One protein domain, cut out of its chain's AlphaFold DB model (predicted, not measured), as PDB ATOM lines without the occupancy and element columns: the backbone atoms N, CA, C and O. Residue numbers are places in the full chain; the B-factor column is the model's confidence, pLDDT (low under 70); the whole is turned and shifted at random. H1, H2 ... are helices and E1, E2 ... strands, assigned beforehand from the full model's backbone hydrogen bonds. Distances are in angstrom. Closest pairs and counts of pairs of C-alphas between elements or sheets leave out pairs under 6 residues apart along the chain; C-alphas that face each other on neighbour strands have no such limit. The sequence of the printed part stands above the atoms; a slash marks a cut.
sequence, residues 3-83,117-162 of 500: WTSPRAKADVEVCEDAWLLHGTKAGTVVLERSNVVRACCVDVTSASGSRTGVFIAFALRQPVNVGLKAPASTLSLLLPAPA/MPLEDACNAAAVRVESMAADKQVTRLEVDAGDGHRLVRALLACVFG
ATOM      1  N   TRP A   3      18.199 -39.067  -7.511       83.62
ATOM      2  CA  TRP A   3      18.133 -40.530  -7.542       83.62
ATOM      3  C   TRP A   3      18.521 -41.056  -8.930       83.62
ATOM      4  O   TRP A   3      18.184 -40.446  -9.950       83.62
ATOM      5  N   THR A   4      19.245 -42.178  -8.972       84.25
ATOM      6  CA  THR A   4      19.685 -42.849 -10.208       84.25
ATOM      7  C   THR A   4      18.820 -44.062 -10.551       84.25
ATOM      8  O   THR A   4      18.571 -44.310 -11.730       84.25
ATOM      9  N   SER A   5      18.294 -44.762  -9.540       81.44
ATOM     10  CA  SER A   5      17.285 -45.814  -9.684       81.44
ATOM     11  C   SER A   5      16.187 -45.606  -8.628       81.44
ATOM     12  O   SER A   5      16.460 -45.795  -7.442       81.44
ATOM     13  N   PRO A   6      14.968 -45.168  -9.004       78.75
ATOM     14  CA  PRO A   6      14.599 -44.623 -10.313       78.75
ATOM     15  C   PRO A   6      15.391 -43.345 -10.627       78.75
ATOM     16  O   PRO A   6      15.837 -42.645  -9.718       78.75
ATOM     17  N   ARG A   7      15.497 -42.973 -11.907       83.44
ATOM     18  CA  ARG A   7      16.029 -41.657 -12.281       83.44
ATOM     19  C   ARG A   7      15.000 -40.572 -11.949       83.44
ATOM     20  O   ARG A   7      14.044 -40.377 -12.698       83.44
ATOM     21  N   ALA A   8      15.183 -39.887 -10.822       84.00
ATOM     22  CA  ALA A   8      14.245 -38.890 -10.301       84.00
ATOM     23  C   ALA A   8      14.959 -37.784  -9.506       84.00
ATOM     24  O   ALA A   8      16.017 -38.004  -8.923       84.00
ATOM     25  N   LYS A   9      14.348 -36.597  -9.419       86.75
ATOM     26  CA  LYS A   9      14.694 -35.585  -8.411       86.75
ATOM     27  C   LYS A   9      13.589 -35.613  -7.360       86.75
ATOM     28  O   LYS A   9      12.487 -35.161  -7.641       86.75
ATOM     29  N   ALA A  10      13.888 -36.185  -6.199       87.31
ATOM     30  CA  ALA A  10      12.931 -36.372  -5.112       87.31
ATOM     31  C   ALA A  10      13.513 -35.834  -3.806       87.31
ATOM     32  O   ALA A  10      14.685 -36.085  -3.499       87.31
ATOM     33  N   ASP A  11      12.718 -35.081  -3.060       89.31
ATOM     34  CA  ASP A  11      13.120 -34.518  -1.773       89.31
ATOM     35  C   ASP A  11      12.857 -35.521  -0.651       89.31
ATOM     36  O   ASP A  11      11.988 -36.381  -0.777       89.31
ATOM     37  N   VAL A  12      13.684 -35.472   0.394       89.44
ATOM     38  CA  VAL A  12      13.765 -36.529   1.409       89.44
ATOM     39  C   VAL A  12      13.447 -35.933   2.772       89.44
ATOM     40  O   VAL A  12      14.266 -35.200   3.325       89.44
ATOM     41  N   GLU A  13      12.272 -36.252   3.307       91.00
ATOM     42  CA  GLU A  13      11.965 -36.065   4.727       91.00
ATOM     43  C   GLU A  13      12.435 -37.315   5.489       91.00
ATOM     44  O   GLU A  13      12.289 -38.444   5.014       91.00
ATOM     45  N   VAL A  14      13.059 -37.118   6.652       89.44
ATOM     46  CA  VAL A  14      13.622 -38.199   7.471       89.44
ATOM     47  C   VAL A  14      12.849 -38.281   8.779       89.44
ATOM     48  O   VAL A  14      12.877 -37.354   9.586       89.44
ATOM     49  N   CYS A  15      12.167 -39.405   8.975       90.44
ATOM     50  CA  CYS A  15      11.453 -39.758  10.193       90.44
ATOM     51  C   CYS A  15      12.288 -40.746  11.032       90.44
ATOM     52  O   CYS A  15      13.319 -41.246  10.584       90.44
ATOM     53  N   GLU A  16      11.817 -41.064  12.239       87.94
ATOM     54  CA  GLU A  16      12.497 -41.959  13.192       87.94
ATOM     55  C   GLU A  16      12.770 -43.371  12.626       87.94
ATOM     56  O   GLU A  16      13.895 -43.861  12.704       87.94
ATOM     57  N   ASP A  17      11.767 -43.984  11.982       90.81
ATOM     58  CA  ASP A  17      11.823 -45.345  11.415       90.81
ATOM     59  C   ASP A  17      11.596 -45.398   9.885       90.81
ATOM     60  O   ASP A  17      11.403 -46.475   9.313       90.81
ATOM     61  N   ALA A  18      11.598 -44.256   9.186       93.25
ATOM     62  CA  ALA A  18      11.367 -44.217   7.738       93.25
ATOM     63  C   ALA A  18      11.980 -42.988   7.056       93.25
ATOM     64  O   ALA A  18      12.140 -41.934   7.667       93.25
ATOM     65  N   TRP A  19      12.263 -43.098   5.759       93.81
ATOM     66  CA  TRP A  19      12.501 -41.949   4.876       93.81
ATOM     67  C   TRP A  19      11.303 -41.766   3.937       93.81
ATOM     68  O   TRP A  19      10.788 -42.741   3.388       93.81
ATOM     69  N   LEU A  20      10.868 -40.528   3.720       92.56
ATOM     70  CA  LEU A  20       9.784 -40.177   2.804       92.56
ATOM     71  C   LEU A  20      10.368 -39.480   1.575       92.56
ATOM     72  O   LEU A  20      11.039 -38.456   1.687       92.56
ATOM     73  N   LEU A  21      10.131 -40.049   0.392       92.12
ATOM     74  CA  LEU A  21      10.609 -39.527  -0.887       92.12
ATOM     75  C   LEU A  21       9.471 -38.791  -1.594       92.12
ATOM     76  O   LEU A  21       8.579 -39.422  -2.163       92.12
ATOM     77  N   HIS A  22       9.498 -37.464  -1.580       90.75
ATOM     78  CA  HIS A  22       8.481 -36.614  -2.200       90.75
ATOM     79  C   HIS A  22       8.867 -36.230  -3.632       90.75
ATOM     80  O   HIS A  22      10.044 -36.058  -3.947       90.75
ATOM     81  N   GLY A  23       7.876 -36.062  -4.511       85.88
ATOM     82  CA  GLY A  23       8.106 -35.679  -5.912       85.88
ATOM     83  C   GLY A  23       8.499 -36.839  -6.838       85.88
ATOM     84  O   GLY A  23       8.989 -36.606  -7.941       85.88
ATOM     85  N   THR A  24       8.279 -38.093  -6.428       85.69
ATOM     86  CA  THR A  24       8.380 -39.239  -7.351       85.69
ATOM     87  C   THR A  24       7.179 -39.268  -8.307       85.69
ATOM     88  O   THR A  24       6.152 -38.637  -8.052       85.69
ATOM     89  N   LYS A  25       7.250 -40.060  -9.387       85.00
ATOM     90  CA  LYS A  25       6.107 -40.237 -10.305       85.00
ATOM     91  C   LYS A  25       4.913 -40.967  -9.665       85.00
ATOM     92  O   LYS A  25       3.806 -40.840 -10.174       85.00
ATOM     93  N   ALA A  26       5.116 -41.678  -8.552       82.88
ATOM     94  CA  ALA A  26       4.045 -42.240  -7.720       82.88
ATOM     95  C   ALA A  26       3.589 -41.298  -6.581       82.88
ATOM     96  O   ALA A  26       2.809 -41.702  -5.724       82.88
ATOM     97  N   GLY A  27       4.068 -40.049  -6.541       88.75
ATOM     98  CA  GLY A  27       3.820 -39.119  -5.439       88.75
ATOM     99  C   GLY A  27       4.857 -39.270  -4.325       88.75
ATOM    100  O   GLY A  27       6.057 -39.114  -4.575       88.75
ATOM    101  N   THR A  28       4.402 -39.545  -3.098       90.75
ATOM    102  CA  THR A  28       5.287 -39.785  -1.945       90.75
ATOM    103  C   THR A  28       5.533 -41.280  -1.771       90.75
ATOM    104  O   THR A  28       4.585 -42.052  -1.659       90.75
ATOM    105  N   VAL A  29       6.802 -41.678  -1.720       91.94
ATOM    106  CA  VAL A  29       7.232 -43.071  -1.538       91.94
ATOM    107  C   VAL A  29       7.842 -43.253  -0.152       91.94
ATOM    108  O   VAL A  29       8.707 -42.476   0.246       91.94
ATOM    109  N   VAL A  30       7.414 -44.289   0.573       93.31
ATOM    110  CA  VAL A  30       7.884 -44.585   1.935       93.31
ATOM    111  C   VAL A  30       8.986 -45.646   1.905       93.31
ATOM    112  O   VAL A  30       8.780 -46.768   1.442       93.31
ATOM    113  N   LEU A  31      10.158 -45.294   2.428       93.75
ATOM    114  CA  LEU A  31      11.281 -46.184   2.713       93.75
ATOM    115  C   LEU A  31      11.273 -46.533   4.208       93.75
ATOM    116  O   LEU A  31      11.994 -45.933   5.003       93.75
ATOM    117  N   GLU A  32      10.428 -47.485   4.600       94.56
ATOM    118  CA  GLU A  32      10.405 -47.990   5.977       94.56
ATOM    119  C   GLU A  32      11.685 -48.765   6.328       94.56
ATOM    120  O   GLU A  32      12.175 -49.589   5.548       94.56
ATOM    121  N   ARG A  33      12.155 -48.602   7.568       94.25
ATOM    122  CA  ARG A  33      13.213 -49.416   8.190       94.25
ATOM    123  C   ARG A  33      12.891 -50.912   8.204       94.25
ATOM    124  O   ARG A  33      13.795 -51.737   8.143       94.25
ATOM    125  N   SER A  34      11.605 -51.263   8.236       94.00
ATOM    126  CA  SER A  34      11.094 -52.636   8.117       94.00
ATOM    127  C   SER A  34      11.441 -53.297   6.768       94.00
ATOM    128  O   SER A  34      11.581 -54.524   6.695       94.00
ATOM    129  N   ASN A  35      11.563 -52.482   5.709       93.62
ATOM    130  CA  ASN A  35      11.694 -52.903   4.318       93.62
ATOM    131  C   ASN A  35      13.138 -52.793   3.800       93.62
ATOM    132  O   ASN A  35      13.545 -53.592   2.958       93.62
ATOM    133  N   VAL A  36      13.939 -51.853   4.309       93.25
ATOM    134  CA  VAL A  36      15.380 -51.792   4.009       93.25
ATOM    135  C   VAL A  36      16.089 -52.972   4.683       93.25
ATOM    136  O   VAL A  36      16.288 -52.984   5.892       93.25
ATOM    137  N   VAL A  37      16.487 -53.973   3.894       91.44
ATOM    138  CA  VAL A  37      17.228 -55.152   4.384       91.44
ATOM    139  C   VAL A  37      18.677 -54.779   4.681       91.44
ATOM    140  O   VAL A  37      19.229 -55.183   5.701       91.44
ATOM    141  N   ARG A  38      19.290 -54.007   3.776       90.06
ATOM    142  CA  ARG A  38      20.643 -53.449   3.885       90.06
ATOM    143  C   ARG A  38      20.720 -52.144   3.094       90.06
ATOM    144  O   ARG A  38      20.034 -51.993   2.083       90.06
ATOM    145  N   ALA A  39      21.638 -51.261   3.471       93.06
ATOM    146  CA  ALA A  39      22.079 -50.145   2.637       93.06
ATOM    147  C   ALA A  39      23.608 -50.152   2.498       93.06
ATOM    148  O   ALA A  39      24.303 -50.556   3.430       93.06
ATOM    149  N   CYS A  40      24.128 -49.696   1.358       94.00
ATOM    150  CA  CYS A  40      25.551 -49.420   1.163       94.00
ATOM    151  C   CYS A  40      25.780 -47.941   0.817       94.00
ATOM    152  O   CYS A  40      24.931 -47.292   0.210       94.00
ATOM    153  N   CYS A  41      26.940 -47.412   1.198       93.62
ATOM    154  CA  CYS A  41      27.376 -46.036   0.991       93.62
ATOM    155  C   CYS A  41      28.860 -46.054   0.594       93.62
ATOM    156  O   CYS A  41      29.737 -46.310   1.424       93.62
ATOM    157  N   VAL A  42      29.130 -45.842  -0.694       93.62
ATOM    158  CA  VAL A  42      30.443 -46.051  -1.319       93.62
ATOM    159  C   VAL A  42      30.902 -44.804  -2.065       93.62
ATOM    160  O   VAL A  42      30.101 -44.082  -2.658       93.62
ATOM    161  N   ASP A  43      32.206 -44.554  -2.048       91.06
ATOM    162  CA  ASP A  43      32.791 -43.436  -2.779       91.06
ATOM    163  C   ASP A  43      32.910 -43.770  -4.270       91.06
ATOM    164  O   ASP A  43      33.402 -44.837  -4.652       91.06
ATOM    165  N   VAL A  44      32.476 -42.833  -5.111       90.62
ATOM    166  CA  VAL A  44      32.687 -42.866  -6.559       90.62
ATOM    167  C   VAL A  44      33.959 -42.087  -6.865       90.62
ATOM    168  O   VAL A  44      34.108 -40.937  -6.445       90.62
ATOM    169  N   THR A  45      34.879 -42.713  -7.593       87.81
ATOM    170  CA  THR A  45      36.153 -42.116  -8.006       87.81
ATOM    171  C   THR A  45      36.223 -41.966  -9.520       87.81
ATOM    172  O   THR A  45      35.808 -42.851 -10.265       87.81
ATOM    173  N   SER A  46      36.798 -40.854  -9.966       84.75
ATOM    174  CA  SER A  46      37.299 -40.647 -11.325       84.75
ATOM    175  C   SER A  46      38.378 -41.680 -11.680       84.75
ATOM    176  O   SER A  46      39.014 -42.252 -10.792       84.75
ATOM    177  N   ALA A  47      38.672 -41.836 -12.974       76.69
ATOM    178  CA  ALA A  47      39.876 -42.525 -13.449       76.69
ATOM    179  C   ALA A  47      41.176 -41.908 -12.879       76.69
ATOM    180  O   ALA A  47      42.165 -42.608 -12.702       76.69
ATOM    181  N   SER A  48      41.154 -40.621 -12.507       80.25
ATOM    182  CA  SER A  48      42.244 -39.933 -11.795       80.25
ATOM    183  C   SER A  48      42.353 -40.280 -10.300       80.25
ATOM    184  O   SER A  48      43.125 -39.650  -9.581       80.25
ATOM    185  N   GLY A  49      41.526 -41.194  -9.778       80.00
ATOM    186  CA  GLY A  49      41.413 -41.507  -8.346       80.00
ATOM    187  C   GLY A  49      40.693 -40.439  -7.507       80.00
ATOM    188  O   GLY A  49      40.264 -40.723  -6.389       80.00
ATOM    189  N   SER A  50      40.506 -39.228  -8.043       84.06
ATOM    190  CA  SER A  50      39.771 -38.123  -7.413       84.06
ATOM    191  C   SER A  50      38.320 -38.519  -7.121       84.06
ATOM    192  O   SER A  50      37.639 -39.071  -7.986       84.06
ATOM    193  N   ARG A  51      37.813 -38.219  -5.924       84.56
ATOM    194  CA  ARG A  51      36.436 -38.544  -5.519       84.56
ATOM    195  C   ARG A  51      35.435 -37.635  -6.237       84.56
ATOM    196  O   ARG A  51      35.437 -36.430  -6.025       84.56
ATOM    197  N   THR A  52      34.563 -38.212  -7.058       87.12
ATOM    198  CA  THR A  52      33.535 -37.487  -7.829       87.12
ATOM    199  C   THR A  52      32.163 -37.505  -7.161       87.12
ATOM    200  O   THR A  52      31.319 -36.666  -7.474       87.12
ATOM    201  N   GLY A  53      31.929 -38.421  -6.218       88.88
ATOM    202  CA  GLY A  53      30.675 -38.482  -5.477       88.88
ATOM    203  C   GLY A  53      30.584 -39.614  -4.468       88.88
ATOM    204  O   GLY A  53      31.565 -40.293  -4.169       88.88
ATOM    205  N   VAL A  54      29.373 -39.805  -3.952       90.69
ATOM    206  CA  VAL A  54      28.990 -40.911  -3.075       90.69
ATOM    207  C   VAL A  54      27.754 -41.581  -3.661       90.69
ATOM    208  O   VAL A  54      26.701 -40.954  -3.806       90.69
ATOM    209  N   PHE A  55      27.894 -42.856  -4.006       92.50
ATOM    210  CA  PHE A  55      26.802 -43.707  -4.453       92.50
ATOM    211  C   PHE A  55      26.210 -44.427  -3.242       92.50
ATOM    212  O   PHE A  55      26.931 -44.972  -2.402       92.50
ATOM    213  N   ILE A  56      24.885 -44.401  -3.138       92.81
ATOM    214  CA  ILE A  56      24.143 -45.012  -2.039       92.81
ATOM    215  C   ILE A  56      23.056 -45.888  -2.647       92.81
ATOM    216  O   ILE A  56      22.305 -45.419  -3.503       92.81
ATOM    217  N   ALA A  57      22.967 -47.143  -2.204       93.00
ATOM    218  CA  ALA A  57      21.957 -48.090  -2.664       93.00
ATOM    219  C   ALA A  57      21.311 -48.839  -1.490       93.00
ATOM    220  O   ALA A  57      21.972 -49.184  -0.511       93.00
ATOM    221  N   PHE A  58      20.011 -49.095  -1.612       92.50
ATOM    222  CA  PHE A  58      19.167 -49.763  -0.625       92.50
ATOM    223  C   PHE A  58      18.659 -51.084  -1.207       92.50
ATOM    224  O   PHE A  58      17.954 -51.071  -2.215       92.50
ATOM    225  N   ALA A  59      18.980 -52.210  -0.573       90.62
ATOM    226  CA  ALA A  59      18.394 -53.509  -0.894       90.62
ATOM    227  C   ALA A  59      17.071 -53.663  -0.126       90.62
ATOM    228  O   ALA A  59      17.065 -53.595   1.108       90.62
ATOM    229  N   LEU A  60      15.955 -53.834  -0.841       91.31
ATOM    230  CA  LEU A  60      14.609 -53.834  -0.256       91.31
ATOM    231  C   LEU A  60      14.018 -55.245  -0.171       91.31
ATOM    232  O   LEU A  60      14.210 -56.063  -1.068       91.31
ATOM    233  N   ARG A  61      13.265 -55.523   0.899       88.69
ATOM    234  CA  ARG A  61      12.583 -56.809   1.129       88.69
ATOM    235  C   ARG A  61      11.377 -56.974   0.209       88.69
ATOM    236  O   ARG A  61      11.096 -58.074  -0.257       88.69
ATOM    237  N   GLN A  62      10.657 -55.882  -0.018       88.88
ATOM    238  CA  GLN A  62       9.504 -55.784  -0.896       88.88
ATOM    239  C   GLN A  62       9.766 -54.698  -1.949       88.88
ATOM    240  O   GLN A  62      10.152 -53.582  -1.579       88.88
ATOM    241  N   PRO A  63       9.560 -54.991  -3.249       86.94
ATOM    242  CA  PRO A  63       9.731 -54.014  -4.319       86.94
ATOM    243  C   PRO A  63       8.790 -52.818  -4.143       86.94
ATOM    244  O   PRO A  63       7.584 -52.987  -3.970       86.94
ATOM    245  N   VAL A  64       9.322 -51.600  -4.232       86.50
ATOM    246  CA  VAL A  64       8.561 -50.367  -3.996       86.50
ATOM    247  C   VAL A  64       8.130 -49.741  -5.322       86.50
ATOM    248  O   VAL A  64       8.939 -49.548  -6.234       86.50
ATOM    249  N   ASN A  65       6.843 -49.403  -5.449       84.06
ATOM    250  CA  ASN A  65       6.347 -48.701  -6.630       84.06
ATOM    251  C   ASN A  65       6.709 -47.208  -6.565       84.06
ATOM    252  O   ASN A  65       6.196 -46.463  -5.736       84.06
ATOM    253  N   VAL A  66       7.579 -46.786  -7.479       81.12
ATOM    254  CA  VAL A  66       8.098 -45.415  -7.615       81.12
ATOM    255  C   VAL A  66       7.537 -44.669  -8.839       81.12
ATOM    256  O   VAL A  66       8.034 -43.604  -9.212       81.12
ATOM    257  N   GLY A  67       6.512 -45.227  -9.491       76.44
ATOM    258  CA  GLY A  67       5.950 -44.709 -10.742       76.44
ATOM    259  C   GLY A  67       6.730 -45.170 -11.979       76.44
ATOM    260  O   GLY A  67       6.879 -44.419 -12.944       76.44
ATOM    261  N   LEU A  68       7.254 -46.398 -11.927       73.88
ATOM    262  CA  LEU A  68       7.856 -47.122 -13.049       73.88
ATOM    263  C   LEU A  68       6.954 -48.294 -13.469       73.88
ATOM    264  O   LEU A  68       6.133 -48.765 -12.685       73.88
ATOM    265  N   LYS A  69       7.145 -48.801 -14.696       76.12
ATOM    266  CA  LYS A  69       6.397 -49.950 -15.252       76.12
ATOM    267  C   LYS A  69       6.590 -51.253 -14.450       76.12
ATOM    268  O   LYS A  69       5.743 -52.134 -14.516       76.12
ATOM    269  N   ALA A  70       7.678 -51.355 -13.686       75.69
ATOM    270  CA  ALA A  70       7.937 -52.414 -12.713       75.69
ATOM    271  C   ALA A  70       8.385 -51.790 -11.373       75.69
ATOM    272  O   ALA A  70       9.044 -50.744 -11.391       75.69
ATOM    273  N   PRO A  71       8.048 -52.390 -10.217       75.44
ATOM    274  CA  PRO A  71       8.440 -51.871  -8.909       75.44
ATOM    275  C   PRO A  71       9.934 -52.113  -8.629       75.44
ATOM    276  O   PRO A  71      10.504 -53.140  -8.999       75.44
ATOM    277  N   ALA A  72      10.579 -51.166  -7.950       76.31
ATOM    278  CA  ALA A  72      12.022 -51.170  -7.737       76.31
ATOM    279  C   ALA A  72      12.408 -51.976  -6.483       76.31
ATOM    280  O   ALA A  72      11.959 -51.675  -5.379       76.31
ATOM    281  N   SER A  73      13.262 -52.991  -6.651       79.69
ATOM    282  CA  SER A  73      13.797 -53.817  -5.542       79.69
ATOM    283  C   SER A  73      15.143 -53.320  -5.004       79.69
ATOM    284  O   SER A  73      15.562 -53.682  -3.906       79.69
ATOM    285  N   THR A  74      15.807 -52.453  -5.768       80.00
ATOM    286  CA  THR A  74      16.903 -51.610  -5.299       80.00
ATOM    287  C   THR A  74      16.552 -50.167  -5.621       80.00
ATOM    288  O   THR A  74      16.177 -49.864  -6.756       80.00
ATOM    289  N   LEU A  75      16.684 -49.286  -4.633       81.38
ATOM    290  CA  LEU A  75      16.675 -47.839  -4.848       81.38
ATOM    291  C   LEU A  75      18.099 -47.312  -4.701       81.38
ATOM    292  O   LEU A  75      18.847 -47.802  -3.856       81.38
ATOM    293  N   SER A  76      18.486 -46.323  -5.503       84.00
ATOM    294  CA  SER A  76      19.828 -45.744  -5.444       84.00
ATOM    295  C   SER A  76      19.878 -44.266  -5.802       84.00
ATOM    296  O   SER A  76      19.124 -43.782  -6.650       84.00
ATOM    297  N   LEU A  77      20.827 -43.564  -5.191       87.31
ATOM    298  CA  LEU A  77      21.112 -42.153  -5.422       87.31
ATOM    299  C   LEU A  77      22.617 -41.914  -5.574       87.31
ATOM    300  O   LEU A  77      23.440 -42.704  -5.108       87.31
ATOM    301  N   LEU A  78      22.966 -40.814  -6.238       85.12
ATOM    302  CA  LEU A  78      24.348 -40.382  -6.440       85.12
ATOM    303  C   LEU A  78      24.481 -38.937  -5.973       85.12
ATOM    304  O   LEU A  78      24.060 -38.015  -6.668       85.12
ATOM    305  N   LEU A  79      25.076 -38.735  -4.801       83.12
ATOM    306  CA  LEU A  79      25.455 -37.397  -4.365       83.12
ATOM    307  C   LEU A  79      26.745 -37.010  -5.098       83.12
ATOM    308  O   LEU A  79      27.709 -37.774  -5.019       83.12
ATOM    309  N   PRO A  80      26.807 -35.861  -5.792       79.50
ATOM    310  CA  PRO A  80      28.087 -35.346  -6.256       79.50
ATOM    311  C   PRO A  80      28.974 -35.040  -5.043       79.50
ATOM    312  O   PRO A  80      28.483 -34.713  -3.958       79.50
ATOM    313  N   ALA A  81      30.286 -35.136  -5.223       74.19
ATOM    314  CA  ALA A  81      31.219 -34.526  -4.288       74.19
ATOM    315  C   ALA A  81      31.021 -32.997  -4.321       74.19
ATOM    316  O   ALA A  81      30.497 -32.476  -5.316       74.19
ATOM    317  N   PRO A  82      31.471 -32.244  -3.299       65.88
ATOM    318  CA  PRO A  82      31.824 -30.855  -3.559       65.88
ATOM    319  C   PRO A  82      32.696 -30.797  -4.812       65.88
ATOM    320  O   PRO A  82      33.637 -31.582  -4.950       65.88
ATOM    321  N   ALA A  83      32.431 -29.830  -5.687       62.38
ATOM    322  CA  ALA A  83      33.519 -29.311  -6.491       62.38
ATOM    323  C   ALA A  83      34.558 -28.802  -5.487       62.38
ATOM    324  O   ALA A  83      34.278 -27.842  -4.763       62.38
ATOM    325  N   MET A 117      22.748 -43.758  17.200       35.31
ATOM    326  CA  MET A 117      23.138 -42.384  17.504       35.31
ATOM    327  C   MET A 117      21.889 -41.490  17.423       35.31
ATOM    328  O   MET A 117      21.189 -41.581  16.414       35.31
ATOM    329  N   PRO A 118      21.591 -40.647  18.432       51.75
ATOM    330  CA  PRO A 118      20.485 -39.696  18.363       51.75
ATOM    331  C   PRO A 118      20.542 -38.840  17.094       51.75
ATOM    332  O   PRO A 118      21.624 -38.472  16.635       51.75
ATOM    333  N   LEU A 119      19.380 -38.471  16.549       50.03
ATOM    334  CA  LEU A 119      19.300 -37.645  15.339       50.03
ATOM    335  C   LEU A 119      20.026 -36.294  15.513       50.03
ATOM    336  O   LEU A 119      20.686 -35.819  14.590       50.03
ATOM    337  N   GLU A 120      19.965 -35.722  16.717       53.88
ATOM    338  CA  GLU A 120      20.708 -34.517  17.101       53.88
ATOM    339  C   GLU A 120      22.229 -34.738  17.025       53.88
ATOM    340  O   GLU A 120      22.933 -33.946  16.402       53.88
ATOM    341  N   ASP A 121      22.738 -35.850  17.565       53.22
ATOM    342  CA  ASP A 121      24.160 -36.215  17.494       53.22
ATOM    343  C   ASP A 121      24.614 -36.503  16.054       53.22
ATOM    344  O   ASP A 121      25.725 -36.132  15.677       53.22
ATOM    345  N   ALA A 122      23.748 -37.084  15.215       50.31
ATOM    346  CA  ALA A 122      24.012 -37.277  13.790       50.31
ATOM    347  C   ALA A 122      24.170 -35.939  13.041       50.31
ATOM    348  O   ALA A 122      25.053 -35.806  12.190       50.31
ATOM    349  N   CYS A 123      23.356 -34.936  13.385       52.94
ATOM    350  CA  CYS A 123      23.450 -33.585  12.829       52.94
ATOM    351  C   CYS A 123      24.682 -32.836  13.363       52.94
ATOM    352  O   CYS A 123      25.429 -32.249  12.577       52.94
ATOM    353  N   ASN A 124      24.952 -32.929  14.670       53.09
ATOM    354  CA  ASN A 124      26.132 -32.351  15.322       53.09
ATOM    355  C   ASN A 124      27.440 -32.917  14.741       53.09
ATOM    356  O   ASN A 124      28.361 -32.162  14.434       53.09
ATOM    357  N   ALA A 125      27.518 -34.237  14.532       52.00
ATOM    358  CA  ALA A 125      28.683 -34.910  13.950       52.00
ATOM    359  C   ALA A 125      28.940 -34.537  12.477       52.00
ATOM    360  O   ALA A 125      30.070 -34.654  12.002       52.00
ATOM    361  N   ALA A 126      27.911 -34.072  11.765       50.28
ATOM    362  CA  ALA A 126      28.004 -33.537  10.409       50.28
ATOM    363  C   ALA A 126      28.065 -31.990  10.363       50.28
ATOM    364  O   ALA A 126      27.973 -31.419   9.281       50.28
ATOM    365  N   ALA A 127      28.233 -31.326  11.518       50.62
ATOM    366  CA  ALA A 127      28.296 -29.866  11.685       50.62
ATOM    367  C   ALA A 127      27.074 -29.088  11.144       50.62
ATOM    368  O   ALA A 127      27.183 -27.921  10.766       50.62
ATOM    369  N   VAL A 128      25.900 -29.723  11.104       50.75
ATOM    370  CA  VAL A 128      24.716 -29.195  10.415       50.75
ATOM    371  C   VAL A 128      23.892 -28.272  11.305       50.75
ATOM    372  O   VAL A 128      23.586 -28.593  12.453       50.75
ATOM    373  N   ARG A 129      23.470 -27.133  10.747       47.75
ATOM    374  CA  ARG A 129      22.625 -26.162  11.443       47.75
ATOM    375  C   ARG A 129      21.182 -26.668  11.540       47.75
ATOM    376  O   ARG A 129      20.446 -26.697  10.557       47.75
ATOM    377  N   VAL A 130      20.796 -27.038  12.758       49.50
ATOM    378  CA  VAL A 130      19.433 -27.405  13.170       49.50
ATOM    379  C   VAL A 130      18.585 -26.136  13.305       49.50
ATOM    380  O   VAL A 130      18.737 -25.396  14.276       49.50
ATOM    381  N   GLU A 131      17.676 -25.876  12.359       47.34
ATOM    382  CA  GLU A 131      16.639 -24.849  12.534       47.34
ATOM    383  C   GLU A 131      15.315 -25.500  12.966       47.34
ATOM    384  O   GLU A 131      14.616 -26.148  12.186       47.34
ATOM    385  N   SER A 132      14.992 -25.340  14.254       41.28
ATOM    386  CA  SER A 132      13.808 -25.909  14.908       41.28
ATOM    387  C   SER A 132      12.560 -25.059  14.649       41.28
ATOM    388  O   SER A 132      12.411 -23.984  15.237       41.28
ATOM    389  N   MET A 133      11.619 -25.554  13.838       40.94
ATOM    390  CA  MET A 133      10.346 -24.873  13.580       40.94
ATOM    391  C   MET A 133       9.178 -25.431  14.409       40.94
ATOM    392  O   MET A 133       8.687 -26.520  14.142       40.94
ATOM    393  N   ALA A 134       8.669 -24.591  15.322       40.66
ATOM    394  CA  ALA A 134       7.441 -24.754  16.115       40.66
ATOM    395  C   ALA A 134       7.393 -25.925  17.130       40.66
ATOM    396  O   ALA A 134       8.121 -26.908  17.045       40.66
ATOM    397  N   ALA A 135       6.538 -25.778  18.149       46.38
ATOM    398  CA  ALA A 135       6.548 -26.630  19.344       46.38
ATOM    399  C   ALA A 135       5.810 -27.975  19.189       46.38
ATOM    400  O   ALA A 135       6.158 -28.931  19.874       46.38
ATOM    401  N   ASP A 136       4.812 -28.058  18.302       46.94
ATOM    402  CA  ASP A 136       3.895 -29.210  18.234       46.94
ATOM    403  C   ASP A 136       4.300 -30.283  17.204       46.94
ATOM    404  O   ASP A 136       3.726 -31.373  17.187       46.94
ATOM    405  N   LYS A 137       5.278 -29.992  16.333       49.62
ATOM    406  CA  LYS A 137       5.895 -30.943  15.390       49.62
ATOM    407  C   LYS A 137       7.345 -30.541  15.127       49.62
ATOM    408  O   LYS A 137       7.574 -29.532  14.469       49.62
ATOM    409  N   GLN A 138       8.309 -31.343  15.580       49.31
ATOM    410  CA  GLN A 138       9.746 -31.088  15.392       49.31
ATOM    411  C   GLN A 138      10.214 -31.359  13.948       49.31
ATOM    412  O   GLN A 138      11.010 -32.260  13.690       49.31
ATOM    413  N   VAL A 139       9.740 -30.561  12.990       49.19
ATOM    414  CA  VAL A 139      10.269 -30.566  11.619       49.19
ATOM    415  C   VAL A 139      11.528 -29.700  11.594       49.19
ATOM    416  O   VAL A 139      11.479 -28.493  11.359       49.19
ATOM    417  N   THR A 140      12.672 -30.323  11.876       55.94
ATOM    418  CA  THR A 140      13.975 -29.668  11.732       55.94
ATOM    419  C   THR A 140      14.321 -29.549  10.254       55.94
ATOM    420  O   THR A 140      14.560 -30.557   9.587       55.94
ATOM    421  N   ARG A 141      14.419 -28.320   9.740       52.00
ATOM    422  CA  ARG A 141      15.067 -28.088   8.445       52.00
ATOM    423  C   ARG A 141      16.579 -28.079   8.663       52.00
ATOM    424  O   ARG A 141      17.089 -27.313   9.478       52.00
ATOM    425  N   LEU A 142      17.270 -28.951   7.936       58.00
ATOM    426  CA  LEU A 142      18.720 -29.109   7.974       58.00
ATOM    427  C   LEU A 142      19.324 -28.466   6.724       58.00
ATOM    428  O   LEU A 142      19.156 -28.985   5.620       58.00
ATOM    429  N   GLU A 143      20.024 -27.346   6.893       56.34
ATOM    430  CA  GLU A 143      20.812 -26.738   5.815       56.34
ATOM    431  C   GLU A 143      22.281 -27.131   5.984       56.34
ATOM    432  O   GLU A 143      22.870 -26.940   7.050       56.34
ATOM    433  N   VAL A 144      22.851 -27.741   4.941       58.12
ATOM    434  CA  VAL A 144      24.197 -28.327   4.956       58.12
ATOM    435  C   VAL A 144      25.074 -27.618   3.940       58.12
ATOM    436  O   VAL A 144      24.666 -27.451   2.788       58.12
ATOM    437  N   ASP A 145      26.299 -27.279   4.335       58.78
ATOM    438  CA  ASP A 145      27.312 -26.806   3.399       58.78
ATOM    439  C   ASP A 145      27.556 -27.841   2.291       58.78
ATOM    440  O   ASP A 145      27.617 -29.052   2.529       58.78
ATOM    441  N   ALA A 146      27.722 -27.357   1.057       56.03
ATOM    442  CA  ALA A 146      27.699 -28.186  -0.152       56.03
ATOM    443  C   ALA A 146      28.758 -29.310  -0.189       56.03
ATOM    444  O   ALA A 146      28.616 -30.256  -0.962       56.03
ATOM    445  N   GLY A 147      29.800 -29.236   0.647       62.56
ATOM    446  CA  GLY A 147      30.794 -30.299   0.795       62.56
ATOM    447  C   GLY A 147      30.387 -31.456   1.702       62.56
ATOM    448  O   GLY A 147      30.754 -32.598   1.418       62.56
ATOM    449  N   ASP A 148      29.596 -31.205   2.747       70.62
ATOM    450  CA  ASP A 148      29.349 -32.169   3.827       70.62
ATOM    451  C   ASP A 148      27.964 -32.825   3.807       70.62
ATOM    452  O   ASP A 148      27.701 -33.743   4.587       70.62
ATOM    453  N   GLY A 149      27.118 -32.486   2.827       76.31
ATOM    454  CA  GLY A 149      25.830 -33.158   2.599       76.31
ATOM    455  C   GLY A 149      25.938 -34.689   2.545       76.31
ATOM    456  O   GLY A 149      25.100 -35.396   3.099       76.31
ATOM    457  N   HIS A 150      27.018 -35.225   1.969       77.31
ATOM    458  CA  HIS A 150      27.270 -36.666   1.931       77.31
ATOM    459  C   HIS A 150      27.624 -37.276   3.307       77.31
ATOM    460  O   HIS A 150      27.317 -38.446   3.547       77.31
ATOM    461  N   ARG A 151      28.240 -36.506   4.220       82.62
ATOM    462  CA  ARG A 151      28.510 -36.936   5.604       82.62
ATOM    463  C   ARG A 151      27.223 -36.957   6.417       82.62
ATOM    464  O   ARG A 151      26.961 -37.972   7.060       82.62
ATOM    465  N   LEU A 152      26.389 -35.912   6.315       83.94
ATOM    466  CA  LEU A 152      25.062 -35.913   6.941       83.94
ATOM    467  C   LEU A 152      24.241 -37.105   6.447       83.94
ATOM    468  O   LEU A 152      23.751 -37.875   7.263       83.94
ATOM    469  N   VAL A 153      24.120 -37.305   5.132       85.81
ATOM    470  CA  VAL A 153      23.320 -38.411   4.581       85.81
ATOM    471  C   VAL A 153      23.827 -39.767   5.095       85.81
ATOM    472  O   VAL A 153      23.015 -40.606   5.477       85.81
ATOM    473  N   ARG A 154      25.147 -39.972   5.222       86.62
ATOM    474  CA  ARG A 154      25.704 -41.190   5.841       86.62
ATOM    475  C   ARG A 154      25.382 -41.316   7.341       86.62
ATOM    476  O   ARG A 154      25.149 -42.433   7.799       86.62
ATOM    477  N   ALA A 155      25.335 -40.215   8.091       85.69
ATOM    478  CA  ALA A 155      24.943 -40.209   9.504       85.69
ATOM    479  C   ALA A 155      23.433 -40.461   9.699       85.69
ATOM    480  O   ALA A 155      23.051 -41.243  10.566       85.69
ATOM    481  N   LEU A 156      22.577 -39.885   8.847       87.62
ATOM    482  CA  LEU A 156      21.127 -40.122   8.835       87.62
ATOM    483  C   LEU A 156      20.786 -41.572   8.458       87.62
ATOM    484  O   LEU A 156      19.909 -42.175   9.077       87.62
ATOM    485  N   LEU A 157      21.514 -42.165   7.500       89.19
ATOM    486  CA  LEU A 157      21.431 -43.603   7.210       89.19
ATOM    487  C   LEU A 157      21.783 -44.433   8.448       89.19
ATOM    488  O   LEU A 157      21.027 -45.330   8.812       89.19
ATOM    489  N   ALA A 158      22.896 -44.101   9.115       88.38
ATOM    490  CA  ALA A 158      23.349 -44.801  10.313       88.38
ATOM    491  C   ALA A 158      22.352 -44.706  11.484       88.38
ATOM    492  O   ALA A 158      22.224 -45.666  12.241       88.38
ATOM    493  N   CYS A 159      21.632 -43.586  11.604       85.88
ATOM    494  CA  CYS A 159      20.565 -43.377  12.584       85.88
ATOM    495  C   CYS A 159      19.342 -44.272  12.309       85.88
ATOM    496  O   CYS A 159      18.950 -45.062  13.169       85.88
ATOM    497  N   VAL A 160      18.755 -44.181  11.107       88.88
ATOM    498  CA  VAL A 160      17.471 -44.838  10.784       88.88
ATOM    499  C   VAL A 160      17.655 -46.315  10.418       88.88
ATOM    500  O   VAL A 160      16.990 -47.184  10.975       88.88
ATOM    501  N   PHE A 161      18.582 -46.638   9.516       90.12
ATOM    502  CA  PHE A 161      18.742 -47.993   8.962       90.12
ATOM    503  C   PHE A 161      19.913 -48.780   9.573       90.12
ATOM    504  O   PHE A 161      20.087 -49.958   9.268       90.12
ATOM    505  N   GLY A 162      20.701 -48.155  10.453       90.38
ATOM    506  CA  GLY A 162      21.963 -48.710  10.938       90.38
ATOM    507  C   GLY A 162      23.132 -48.406   9.995       90.38
ATOM    508  O   GLY A 162      22.953 -47.909   8.883       90.38
TER     509      GLY A 162
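What this domain is: This is residues 3 to 83 and 117 to 162 of the 500 residues of the protein "Rtt106 domain-containing protein" of Cafeteria roenbergensis (UniProt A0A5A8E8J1). A long, strongly twisted sheet, E2 E1 E8 E7 E6, and a smaller sheet, E3 E4 E5, make a corner in which H2 lies, over one face of the long sheet. Beyond H2, away from that sheet, a further layer holds H1 and the hairpin of E9 and E10. The printed part has 127 residues, in the order E1 to E8, H1, E9, E10, H2; the three sheets, each in the order named, are antiparallel, and the class is mixed, helices and strands. It is compact, with a radius of gyration of the C-alphas of 15.0 A and spans of 45 by 41 by 24 A.

How they stand to each other: Start at E1, residues 3 to 5, which forms a hairpin with E2, residues 7 to 9; N 3 and O 8 are 2.8 A apart. E2 runs on into E3, residues 11 to 14, at 77 degrees. Next comes a meander, each strand the antiparallel neighbour of the one before: E3, E4 at residues 18 to 24 and E5 at 27 to 32, with N 13 to O 20 at 3.0 A and N 21 to O 29 at 2.8 A. A second meander joins E6, residues 36 to 45, E7, residues 51 to 64, and E8, residues 72 to 80; look for N 40 to O 57 at 2.9 A and N 58 to O 75 at 2.8 A. E7 bends by 108 degrees at residue 61. E8 also neighbours E1, antiparallel, with N 4 to O 76 at 2.8 A. After the cut, find H1, residues 119 to 125, then the hairpin of E9, residues 129 to 133, and E10, residues 139 to 143, with N 131 to O 141 at 3.3 A. H2, residues 149 to 160, is on the five-stranded sheet at a height over the sheet of 9.8 A, over E7 and E6, in two layers, a helix on one face of a sheet. It runs along the strands, at 24 degrees to E7 on the local plane. H1 and H2 touch, closest at the C-alphas of Ala 122 and Ala 155, 5.3 A, opposite ways at 37 degrees, only just a steep tilt. In both helices every O i to N i+4 pair is within hydrogen-bond range.

Where its parts are: Find C-alpha 3 at (18.133, -40.530, -7.542), where E1 begins. E4 measures 16.2 A, E5 15.9 A, E6 25.9 A and E8 22.6 A. E7, the longest strand, runs 30.3 A from C-alpha 51 at (36.436, -38.544, -5.519). H2, 16.5 A long, ends at C-alpha 160, (17.471, -44.838, 10.784).

The domain as a whole: The C-alphas farthest apart are those of Ser 48 and Asp 136, 49.9 A. Residues 84 to 116 are not printed; C-alphas 83 and 117 are 29.2 A apart across the cut. Of the links printed whole, E7 to E8 is short and the others are tight. Mean pLDDT of the printed part is 77.4; residues 82 to 83 and 117 to 147 are under 70.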